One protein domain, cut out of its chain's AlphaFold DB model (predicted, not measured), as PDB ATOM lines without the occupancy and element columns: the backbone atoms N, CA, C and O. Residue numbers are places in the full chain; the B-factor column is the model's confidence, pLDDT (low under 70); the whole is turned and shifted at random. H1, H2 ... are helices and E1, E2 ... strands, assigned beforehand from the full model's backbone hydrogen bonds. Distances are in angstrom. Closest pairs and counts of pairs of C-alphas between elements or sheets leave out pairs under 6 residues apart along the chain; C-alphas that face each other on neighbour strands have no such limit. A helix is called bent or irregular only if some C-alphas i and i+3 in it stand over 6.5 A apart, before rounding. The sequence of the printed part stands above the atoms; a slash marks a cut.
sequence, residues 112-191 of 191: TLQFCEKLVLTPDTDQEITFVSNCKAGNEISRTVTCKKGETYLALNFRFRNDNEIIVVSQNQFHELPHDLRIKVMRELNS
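AT A GLANCE: This is residues 112 to 191 of the 191 residues of an uncharacterized protein of Dysgonomonas capnocytophagoides (UniProt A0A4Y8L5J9). Two small three-stranded sheets, E2 E5 E6 and E1 E3 E4, make a sandwich face to face, and the helix H2 crosses over the outer face of the sheet E2 E5 E6, away from the other sheet. The short, irregular helix H1 follows directly on E6 and only grazes that sheet. The printed part has 80 residues, with six named strands followed by two named helices; the sheet order E2 E5 E6 is all antiparallel, and E1 E3 E4 is mixed. The class is mixed, helices and strands, and the whole is compact, with a radius of gyration of the C-alphas of 12.6 A and spans of 34 by 28 by 21 A.

IN THESE COORDINATES: In one sheet, E2 is residues 118 to 121, E5 is residues 153 to 160 and 21.0 A long, and E6 is residues 163 to 170 and 22.7 A long. In the other, E1 is residues 112 to 114, beginning at C-alpha 112 at (356.301, 172.267, 250.430), E3 is residues 127 to 133, 19.3 A, and E4 is residues 141 to 147, 18.5 A. H1 is residues 171 to 176; it is irregular, with C-alphas 172 and 175 7.4 A apart. H2 is residues 179 to 189, 15.5 A, ending at C-alpha 189 at (377.917, 165.277, 251.449).

HOW THE PARTS SIT: E5 is the inner strand between E2 and E6. E2 and E5 are antiparallel at 164 degrees, with N 119 and O 155 2.9 A apart, within hydrogen-bond range. E5 and E6 form a hairpin, with N 156 and O 167 at 2.8 A. The sheets of the sandwich have strands at 22 degrees to each other; the closest C-alphas of E4 and E6, Arg 143 and Ile 166, are 6.2 A apart. E3 and E4 are a hairpin, with N 131 and O 143 at 2.8 A, and E1 is parallel to E3, with N 113 and O 130 at 2.8 A. H2 is on the sheet E2 E5 E6 at a height over the sheet of 10.6 A and is near E5; it runs only just across the strands, at 62 degrees to E5 on the local plane. H1 and H2 are close but not clearly touching, with the C-alphas of Phe 174 and Arg 182 closest at 6.8 A, at a shallow tilt of 24 degrees, opposite ways. Every O i to N i+4 pair is within hydrogen-bond range in H2, but 0 of 2 in H1, where 1 of 3 O i to N i+3 pairs is.

THE WHOLE: The C-alphas of Thr 125 and Arg 161, the two farthest apart, are 35.9 A apart. The printed part has no cut and no long link. Mean pLDDT of the printed part is 83.7; residues 136 to 138 and 188 to 191 are under 70.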
ATOM      1  N   THR A 112     355.921 173.241 251.462       92.31
ATOM      2  CA  THR A 112     356.301 172.267 250.430       92.31
ATOM      3  C   THR A 112     357.627 172.655 249.782       92.31
ATOM      4  O   THR A 112     357.800 173.793 249.354       92.31
ATOM      5  N   LEU A 113     358.564 171.711 249.694       91.94
ATOM      6  CA  LEU A 113     359.877 171.890 249.077       91.94
ATOM      7  C   LEU A 113     360.093 170.862 247.969       91.94
ATOM      8  O   LEU A 113     360.037 169.659 248.211       91.94
ATOM      9  N   GLN A 114     360.378 171.346 246.762       91.62
ATOM     10  CA  GLN A 114     360.606 170.513 245.585       91.62
ATOM     11  C   GLN A 114     362.106 170.317 245.343       91.62
ATOM     12  O   GLN A 114     362.872 171.280 245.373       91.62
ATOM     13  N   PHE A 115     362.534 169.078 245.102       90.12
ATOM     14  CA  PHE A 115     363.937 168.733 244.867       90.12
ATOM     15  C   PHE A 115     364.068 167.501 243.958       90.12
ATOM     16  O   PHE A 115     363.118 166.742 243.794       90.12
ATOM     17  N   CYS A 116     365.245 167.298 243.356       84.00
ATOM     18  CA  CYS A 116     365.472 166.196 242.410       84.00
ATOM     19  C   CYS A 116     366.321 165.058 242.964       84.00
ATOM     20  O   CYS A 116     365.939 163.896 242.846       84.00
ATOM     21  N   GLU A 117     367.480 165.391 243.526       84.38
ATOM     22  CA  GLU A 117     368.472 164.413 243.979       84.38
ATOM     23  C   GLU A 117     368.723 164.572 245.472       84.38
ATOM     24  O   GLU A 117     368.435 163.659 246.246       84.38
ATOM     25  N   LYS A 118     369.184 165.761 245.878       86.81
ATOM     26  CA  LYS A 118     369.442 166.117 247.272       86.81
ATOM     27  C   LYS A 118     368.945 167.518 247.611       86.81
ATOM     28  O   LYS A 118     368.943 168.402 246.757       86.81
ATOM     29  N   LEU A 119     368.551 167.711 248.864       90.19
ATOM     30  CA  LEU A 119     368.218 169.002 249.456       90.19
ATOM     31  C   LEU A 119     368.725 169.023 250.897       90.19
ATOM     32  O   LEU A 119     368.415 168.125 251.674       90.19
ATOM     33  N   VAL A 120     369.479 170.061 251.251       90.50
ATOM     34  CA  VAL A 120     369.876 170.339 252.634       90.50
ATOM     35  C   VAL A 120     369.132 171.579 253.095       90.50
ATOM     36  O   VAL A 120     369.072 172.566 252.360       90.50
ATOM     37  N   LEU A 121     368.557 171.538 254.292       91.94
ATOM     38  CA  LEU A 121     367.876 172.689 254.872       91.94
ATOM     39  C   LEU A 121     368.034 172.732 256.385       91.94
ATOM     40  O   LEU A 121     368.047 171.697 257.045       91.94
ATOM     41  N   THR A 122     368.060 173.942 256.925       93.56
ATOM     42  CA  THR A 122     368.026 174.205 258.364       93.56
ATOM     43  C   THR A 122     366.853 175.150 258.622       93.56
ATOM     44  O   THR A 122     366.922 176.303 258.190       93.56
ATOM     45  N   PRO A 123     365.749 174.695 259.237       92.69
ATOM     46  CA  PRO A 123     364.603 175.554 259.507       92.69
ATOM     47  C   PRO A 123     364.936 176.611 260.563       92.69
ATOM     48  O   PRO A 123     365.659 176.349 261.524       92.69
ATOM     49  N   ASP A 124     364.349 177.793 260.428       92.31
ATOM     50  CA  ASP A 124     364.383 178.879 261.413       92.31
ATOM     51  C   ASP A 124     363.261 178.776 262.461       92.31
ATOM     52  O   ASP A 124     363.338 179.401 263.526       92.31
ATOM     53  N   THR A 125     362.256 177.937 262.198       92.56
ATOM     54  CA  THR A 125     361.148 177.603 263.099       92.56
ATOM     55  C   THR A 125     360.787 176.121 263.037       92.56
ATOM     56  O   THR A 125     361.036 175.452 262.034       92.56
ATOM     57  N   ASP A 126     360.163 175.614 264.102       93.25
ATOM     58  CA  ASP A 126     359.577 174.273 264.120       93.25
ATOM     59  C   ASP A 126     358.383 174.234 263.165       93.25
ATOM     60  O   ASP A 126     357.434 175.003 263.326       93.25
ATOM     61  N   GLN A 127     358.429 173.364 262.160       91.62
ATOM     62  CA  GLN A 127     357.377 173.303 261.148       91.62
ATOM     63  C   GLN A 127     357.312 171.945 260.453       91.62
ATOM     64  O   GLN A 127     358.294 171.206 260.359       91.62
ATOM     65  N   GLU A 128     356.136 171.631 259.924       94.44
ATOM     66  CA  GLU A 128     355.930 170.475 259.064       94.44
ATOM     67  C   GLU A 128     356.315 170.823 257.620       94.44
ATOM     68  O   GLU A 128     355.804 171.784 257.034       94.44
ATOM     69  N   ILE A 129     357.254 170.057 257.058       94.06
ATOM     70  CA  ILE A 129     357.776 170.265 255.707       94.06
ATOM     71  C   ILE A 129     357.447 169.049 254.850       94.06
ATOM     72  O   ILE A 129     357.804 167.919 255.191       94.06
ATOM     73  N   THR A 130     356.806 169.291 253.709       94.81
ATOM     74  CA  THR A 130     356.530 168.273 252.692       94.81
ATOM     75  C   THR A 130     357.589 168.347 251.604       94.81
ATOM     76  O   THR A 130     357.674 169.310 250.849       94.81
ATOM     77  N   PHE A 131     358.401 167.308 251.509       93.69
ATOM     78  CA  PHE A 131     359.438 167.148 250.502       93.69
ATOM     79  C   PHE A 131     358.837 166.462 249.284       93.69
ATOM     80  O   PHE A 131     358.249 165.395 249.426       93.69
ATOM     81  N   VAL A 132     358.988 167.051 248.103       92.94
ATOM     82  CA  VAL A 132     358.408 166.559 246.849       92.94
ATOM     83  C   VAL A 132     359.510 166.361 245.818       92.94
ATOM     84  O   VAL A 132     360.336 167.247 245.610       92.94
ATOM     85  N   SER A 133     359.508 165.215 245.143       89.81
ATOM     86  CA  SER A 133     360.412 164.935 244.028       89.81
ATOM     87  C   SER A 133     359.628 164.488 242.800       89.81
ATOM     88  O   SER A 133     358.923 163.480 242.832       89.81
ATOM     89  N   ASN A 134     359.769 165.239 241.704       78.56
ATOM     90  CA  ASN A 134     359.037 165.037 240.447       78.56
ATOM     91  C   ASN A 134     359.913 165.234 239.190       78.56
ATOM     92  O   ASN A 134     359.415 165.508 238.102       78.56
ATOM     93  N   CYS A 135     361.232 165.077 239.310       71.19
ATOM     94  CA  CYS A 135     362.171 165.485 238.257       71.19
ATOM     95  C   CYS A 135     362.264 164.541 237.045       71.19
ATOM     96  O   CYS A 135     363.094 164.748 236.160       71.19
ATOM     97  N   LYS A 136     361.420 163.504 236.975       67.56
ATOM     98  CA  LYS A 136     361.247 162.649 235.794       67.56
ATOM     99  C   LYS A 136     359.757 162.484 235.517       67.56
ATOM    100  O   LYS A 136     358.970 162.330 236.445       67.56
ATOM    101  N   ALA A 137     359.382 162.500 234.238       58.94
ATOM    102  CA  ALA A 137     358.012 162.247 233.808       58.94
ATOM    103  C   ALA A 137     357.597 160.831 234.239       58.94
ATOM    104  O   ALA A 137     358.052 159.843 233.665       58.94
ATOM    105  N   GLY A 138     356.779 160.745 235.286       61.75
ATOM    106  CA  GLY A 138     356.318 159.482 235.855       61.75
ATOM    107  C   GLY A 138     356.557 159.416 237.357       61.75
ATOM    108  O   GLY A 138     357.580 158.906 237.805       61.75
ATOM    109  N   ASN A 139     355.540 159.868 238.090       70.31
ATOM    110  CA  ASN A 139     355.313 159.743 239.532       70.31
ATOM    111  C   ASN A 139     356.051 160.756 240.413       70.31
ATOM    112  O   ASN A 139     357.228 160.614 240.743       70.31
ATOM    113  N   GLU A 140     355.282 161.759 240.840       85.12
ATOM    114  CA  GLU A 140     355.598 162.600 241.985       85.12
ATOM    115  C   GLU A 140     355.571 161.745 243.254       85.12
ATOM    116  O   GLU A 140     354.576 161.076 243.544       85.12
ATOM    117  N   ILE A 141     356.675 161.753 243.993       89.25
ATOM    118  CA  ILE A 141     356.742 161.178 245.334       89.25
ATOM    119  C   ILE A 141     356.863 162.309 246.343       89.25
ATOM    120  O   ILE A 141     357.564 163.294 246.099       89.25
ATOM    121  N   SER A 142     356.187 162.161 247.477       91.81
ATOM    122  CA  SER A 142     356.241 163.127 248.563       91.81
ATOM    123  C   SER A 142     356.462 162.447 249.908       91.81
ATOM    124  O   SER A 142     356.090 161.290 250.120       91.81
ATOM    125  N   ARG A 143     357.113 163.162 250.823       91.44
ATOM    126  CA  ARG A 143     357.296 162.742 252.210       91.44
ATOM    127  C   ARG A 143     357.232 163.953 253.117       91.44
ATOM    128  O   ARG A 143     357.930 164.930 252.878       91.44
ATOM    129  N   THR A 144     356.447 163.858 254.177       94.06
ATOM    130  CA  THR A 144     356.281 164.941 255.143       94.06
ATOM    131  C   THR A 144     356.993 164.598 256.444       94.06
ATOM    132  O   THR A 144     356.902 163.468 256.925       94.06
ATOM    133  N   VAL A 145     357.754 165.554 256.979       92.12
ATOM    134  CA  VAL A 145     358.508 165.409 258.230       92.12
ATOM    135  C   VAL A 145     358.384 166.689 259.048       92.12
ATOM    136  O   VAL A 145     358.459 167.793 258.511       92.12
ATOM    137  N   THR A 146     358.224 166.544 260.363       93.69
ATOM    138  CA  THR A 146     358.330 167.658 261.309       93.69
ATOM    139  C   THR A 146     359.799 168.021 261.498       93.69
ATOM    140  O   THR A 146     360.567 167.265 262.101       93.69
ATOM    141  N   CYS A 147     360.195 169.173 260.971       91.88
ATOM    142  CA  CYS A 147     361.551 169.680 261.083       91.88
ATOM    143  C   CYS A 147     361.650 170.667 262.252       91.88
ATOM    144  O   CYS A 147     360.817 171.562 262.388       91.88
ATOM    145  N   LYS A 148     362.670 170.496 263.097       94.25
ATOM    146  CA  LYS A 148     362.934 171.367 264.246       94.25
ATOM    147  C   LYS A 148     363.801 172.556 263.849       94.25
ATOM    148  O   LYS A 148     364.691 172.442 263.007       94.25
ATOM    149  N   LYS A 149     363.570 173.682 264.510       93.94
ATOM    150  CA  LYS A 149     364.362 174.901 264.418       93.94
ATOM    151  C   LYS A 149     365.833 174.615 264.705       93.94
ATOM    152  O   LYS A 149     366.167 174.022 265.727       93.94
ATOM    153  N   GLY A 150     366.708 175.102 263.832       91.69
ATOM    154  CA  GLY A 150     368.162 175.021 263.980       91.69
ATOM    155  C   GLY A 150     368.771 173.651 263.670       91.69
ATOM    156  O   GLY A 150     369.991 173.550 263.592       91.69
ATOM    157  N   GLU A 151     367.959 172.617 263.445       91.56
ATOM    158  CA  GLU A 151     368.429 171.286 263.056       91.56
ATOM    159  C   GLU A 151     368.591 171.201 261.535       91.56
ATOM    160  O   GLU A 151     367.705 171.591 260.775       91.56
ATOM    161  N   THR A 152     369.720 170.666 261.075       90.44
ATOM    162  CA  THR A 152     369.977 170.485 259.643       90.44
ATOM    163  C   THR A 152     369.427 169.146 259.175       90.44
ATOM    164  O   THR A 152     369.777 168.089 259.703       90.44
ATOM    165  N   TYR A 153     368.588 169.190 258.147       91.19
ATOM    166  CA  TYR A 153     367.991 168.029 257.507       91.19
ATOM    167  C   TYR A 153     368.573 167.832 256.113       91.19
ATOM    168  O   TYR A 153     368.730 168.785 255.349       91.19
ATOM    169  N   LEU A 154     368.837 166.574 255.777       90.19
ATOM    170  CA  LEU A 154     369.165 166.121 254.435       90.19
ATOM    171  C   LEU A 154     367.992 165.298 253.899       90.19
ATOM    172  O   LEU A 154     367.634 164.265 254.468       90.19
ATOM    173  N   ALA A 155     367.425 165.743 252.784       91.56
ATOM    174  CA  ALA A 155     366.472 164.987 251.990       91.56
ATOM    175  C   ALA A 155     367.151 164.447 250.730       91.56
ATOM    176  O   ALA A 155     367.857 165.175 250.030       91.56
ATOM    177  N   LEU A 156     366.934 163.166 250.444       87.56
ATOM    178  CA  LEU A 156     367.499 162.452 249.306       87.56
ATOM    179  C   LEU A 156     366.403 161.711 248.557       87.56
ATOM    180  O   LEU A 156     365.587 161.016 249.163       87.56
ATOM    181  N   ASN A 157     366.425 161.816 247.234       87.50
ATOM    182  CA  ASN A 157     365.626 160.977 246.361       87.50
ATOM    183  C   ASN A 157     366.441 159.722 246.052       87.50
ATOM    184  O   ASN A 157     367.371 159.728 245.241       87.50
ATOM    185  N   PHE A 158     366.119 158.641 246.748       81.62
ATOM    186  CA  PHE A 158     366.801 157.374 246.616       81.62
ATOM    187  C   PHE A 158     366.061 156.470 245.638       81.62
ATOM    188  O   PHE A 158     364.918 156.080 245.859       81.62
ATOM    189  N   ARG A 159     366.744 156.071 244.565       79.25
ATOM    190  CA  ARG A 159     366.234 155.053 243.651       79.25
ATOM    191  C   ARG A 159     366.734 153.678 244.071       79.25
ATOM    192  O   ARG A 159     367.927 153.392 243.942       79.25
ATOM    193  N   PHE A 160     365.826 152.816 244.522       71.44
ATOM    194  CA  PHE A 160     366.120 151.411 244.785       71.44
ATOM    195  C   PHE A 160     365.389 150.526 243.783       71.44
ATOM    196  O   PHE A 160     364.161 150.468 243.750       71.44
ATOM    197  N   ARG A 161     366.155 149.810 242.953       75.56
ATOM    198  CA  ARG A 161     365.625 149.053 241.809       75.56
ATOM    199  C   ARG A 161     364.809 149.976 240.885       75.56
ATOM    200  O   ARG A 161     365.401 150.750 240.135       75.56
ATOM    201  N   ASN A 162     363.480 149.918 240.969       70.44
ATOM    202  CA  ASN A 162     362.543 150.684 240.145       70.44
ATOM    203  C   ASN A 162     361.632 151.620 240.950       70.44
ATOM    204  O   ASN A 162     360.845 152.333 240.335       70.44
ATOM    205  N   ASP A 163     361.774 151.655 242.275       75.19
ATOM    206  CA  ASP A 163     360.989 152.528 243.142       75.19
ATOM    207  C   ASP A 163     361.854 153.720 243.570       75.19
ATOM    208  O   ASP A 163     363.022 153.566 243.949       75.19
ATOM    209  N   ASN A 164     361.288 154.919 243.453       80.94
ATOM    210  CA  ASN A 164     361.884 156.132 243.996       80.94
ATOM    211  C   ASN A 164     361.312 156.341 245.405       80.94
ATOM    212  O   ASN A 164     360.095 156.301 245.588       80.94
ATOM    213  N   GLU A 165     362.174 156.582 246.385       86.81
ATOM    214  CA  GLU A 165     361.800 156.845 247.771       86.81
ATOM    215  C   GLU A 165     362.492 158.114 248.268       86.81
ATOM    216  O   GLU A 165     363.688 158.308 248.053       86.81
ATOM    217  N   ILE A 166     361.747 158.979 248.961       90.25
ATOM    218  CA  ILE A 166     362.332 160.127 249.655       90.25
ATOM    219  C   ILE A 166     362.778 159.684 251.045       90.25
ATOM    220  O   ILE A 166     361.959 159.271 251.867       90.25
ATOM    221  N   ILE A 167     364.066 159.847 251.329       89.00
ATOM    222  CA  ILE A 167     364.649 159.669 252.658       89.00
ATOM    223  C   ILE A 167     364.948 161.058 253.211       89.00
ATOM    224  O   ILE A 167     365.669 161.824 252.580       89.00
ATOM    225  N   VAL A 168     364.405 161.379 254.384       91.62
ATOM    226  CA  VAL A 168     364.697 162.626 255.105       91.62
ATOM    227  C   VAL A 168     365.289 162.257 256.450       91.62
ATOM    228  O   VAL A 168     364.675 161.506 257.206       91.62
ATOM    229  N   VAL A 169     366.471 162.784 256.740       90.50
ATOM    230  CA  VAL A 169     367.185 162.533 257.992       90.50
ATOM    231  C   VAL A 169     367.749 163.824 258.555       90.50
ATOM    232  O   VAL A 169     368.223 164.680 257.809       90.50
ATOM    233  N   SER A 170     367.693 163.964 259.877       89.50
ATOM    234  CA  SER A 170     368.445 165.009 260.570       89.50
ATOM    235  C   SER A 170     369.917 164.616 260.653       89.50
ATOM    236  O   SER A 170     370.255 163.428 260.694       89.50
ATOM    237  N   GLN A 171     370.798 165.609 260.729       79.88
ATOM    238  CA  GLN A 171     372.228 165.366 260.881       79.88
ATOM    239  C   GLN A 171     372.554 164.518 262.121       79.88
ATOM    240  O   GLN A 171     373.448 163.674 262.095       79.88
ATOM    241  N   ASN A 172     371.755 164.666 263.172       79.75
ATOM    242  CA  ASN A 172     371.911 163.944 264.429       79.75
ATOM    243  C   ASN A 172     371.452 162.474 264.353       79.75
ATOM    244  O   ASN A 172     371.883 161.651 265.156       79.75
ATOM    245  N   GLN A 173     370.624 162.119 263.367       77.81
ATOM    246  CA  GLN A 173     370.096 160.764 263.170       77.81
ATOM    247  C   GLN A 173     370.814 159.995 262.057       77.81
ATOM    248  O   GLN A 173     370.423 158.877 261.725       77.81
ATOM    249  N   PHE A 174     371.906 160.529 261.495       77.75
ATOM    250  CA  PHE A 174     372.665 159.813 260.464       77.75
ATOM    251  C   PHE A 174     373.147 158.432 260.922       77.75
ATOM    252  O   PHE A 174     373.261 157.520 260.104       77.75
ATOM    253  N   HIS A 175     373.392 158.244 262.219       76.12
ATOM    254  CA  HIS A 175     373.798 156.957 262.781       76.12
ATOM    255  C   HIS A 175     372.701 155.881 262.712       76.12
ATOM    256  O   HIS A 175     373.033 154.697 262.651       76.12
ATOM    257  N   GLU A 176     371.425 156.272 262.662       78.44
ATOM    258  CA  GLU A 176     370.271 155.360 262.615       78.44
ATOM    259  C   GLU A 176     370.051 154.756 261.221       78.44
ATOM    260  O   GLU A 176     369.358 153.750 261.070       78.44
ATOM    261  N   LEU A 177     370.675 155.330 260.188       78.81
ATOM    262  CA  LEU A 177     370.626 154.770 258.846       78.81
ATOM    263  C   LEU A 177     371.394 153.434 258.774       78.81
ATOM    264  O   LEU A 177     372.477 153.312 259.365       78.81
ATOM    265  N   PRO A 178     370.905 152.453 257.986       79.62
ATOM    266  CA  PRO A 178     371.669 151.261 257.624       79.62
ATOM    267  C   PRO A 178     373.058 151.618 257.077       79.62
ATOM    268  O   PRO A 178     373.222 152.640 256.406       79.62
ATOM    269  N   HIS A 179     374.058 150.770 257.332       77.69
ATOM    270  CA  HIS A 179     375.465 151.057 257.014       77.69
ATOM    271  C   HIS A 179     375.683 151.469 255.549       77.69
ATOM    272  O   HIS A 179     376.341 152.474 255.275       77.69
ATOM    273  N   ASP A 180     375.041 150.758 254.624       78.75
ATOM    274  CA  ASP A 180     375.124 151.025 253.188       78.75
ATOM    275  C   ASP A 180     374.583 152.416 252.817       78.75
ATOM    276  O   ASP A 180     375.143 153.106 251.960       78.75
ATOM    277  N   LEU A 181     373.516 152.858 253.494       76.75
ATOM    278  CA  LEU A 181     372.951 154.193 253.306       76.75
ATOM    279  C   LEU A 181     373.864 155.262 253.903       76.75
ATOM    280  O   LEU A 181     374.072 156.284 253.257       76.75
ATOM    281  N   ARG A 182     374.488 155.015 255.063       81.44
ATOM    282  CA  ARG A 182     375.452 155.956 255.662       81.44
ATOM    283  C   ARG A 182     376.646 156.222 254.756       81.44
ATOM    284  O   ARG A 182     376.987 157.381 254.545       81.44
ATOM    285  N   ILE A 183     377.256 155.174 254.197       80.19
ATOM    286  CA  ILE A 183     378.400 155.319 253.282       80.19
ATOM    287  C   ILE A 183     378.002 156.161 252.069       80.19
ATOM    288  O   ILE A 183     378.734 157.066 251.665       80.19
ATOM    289  N   LYS A 184     376.834 155.874 251.484       73.44
ATOM    290  CA  LYS A 184     376.359 156.589 250.300       73.44
ATOM    291  C   LYS A 184     376.037 158.050 250.611       73.44
ATOM    292  O   LYS A 184     376.476 158.921 249.874       73.44
ATOM    293  N   VAL A 185     375.358 158.319 251.722       74.94
ATOM    294  CA  VAL A 185     375.059 159.676 252.198       74.94
ATOM    295  C   VAL A 185     376.336 160.476 252.462       74.94
ATOM    296  O   VAL A 185     376.454 161.601 251.989       74.94
ATOM    297  N   MET A 186     377.319 159.904 253.168       76.06
ATOM    298  CA  MET A 186     378.580 160.599 253.450       76.06
ATOM    299  C   MET A 186     379.372 160.922 252.180       76.06
ATOM    300  O   MET A 186     379.986 161.982 252.100       76.06
ATOM    301  N   ARG A 187     379.349 160.040 251.174       74.75
ATOM    302  CA  ARG A 187     379.973 160.319 249.874       74.75
ATOM    303  C   ARG A 187     379.329 161.528 249.186       74.75
ATOM    304  O   ARG A 187     380.049 162.351 248.642       74.75
ATOM    305  N   GLU A 188     378.003 161.640 249.242       66.38
ATOM    306  CA  GLU A 188     377.238 162.734 248.619       66.38
ATOM    307  C   GLU A 188     377.346 164.077 249.361       66.38
ATOM    308  O   GLU A 188     377.096 165.126 248.765       66.38
ATOM    309  N   LEU A 189     377.676 164.063 250.657       65.38
ATOM    310  CA  LEU A 189     377.917 165.277 251.449       65.38
ATOM    311  C   LEU A 189     379.339 165.826 251.279       65.38
ATOM    312  O   LEU A 189     379.537 167.030 251.400       65.38
ATOM    313  N   ASN A 190     380.313 164.954 251.009       62.81
ATOM    314  CA  ASN A 190     381.721 165.322 250.825       62.81
ATOM    315  C   ASN A 190     382.099 165.582 249.350       62.81
ATOM    316  O   ASN A 190     383.282 165.764 249.058       62.81
ATOM    317  N   SER A 191     381.122 165.564 248.438       53.22
ATOM    318  CA  SER A 191     381.263 165.876 247.009       53.22
ATOM    319  C   SER A 191     380.597 167.196 246.661       53.22
ATOM    320  O   SER A 191     381.140 167.843 245.743       53.22
TER     321      SER A 191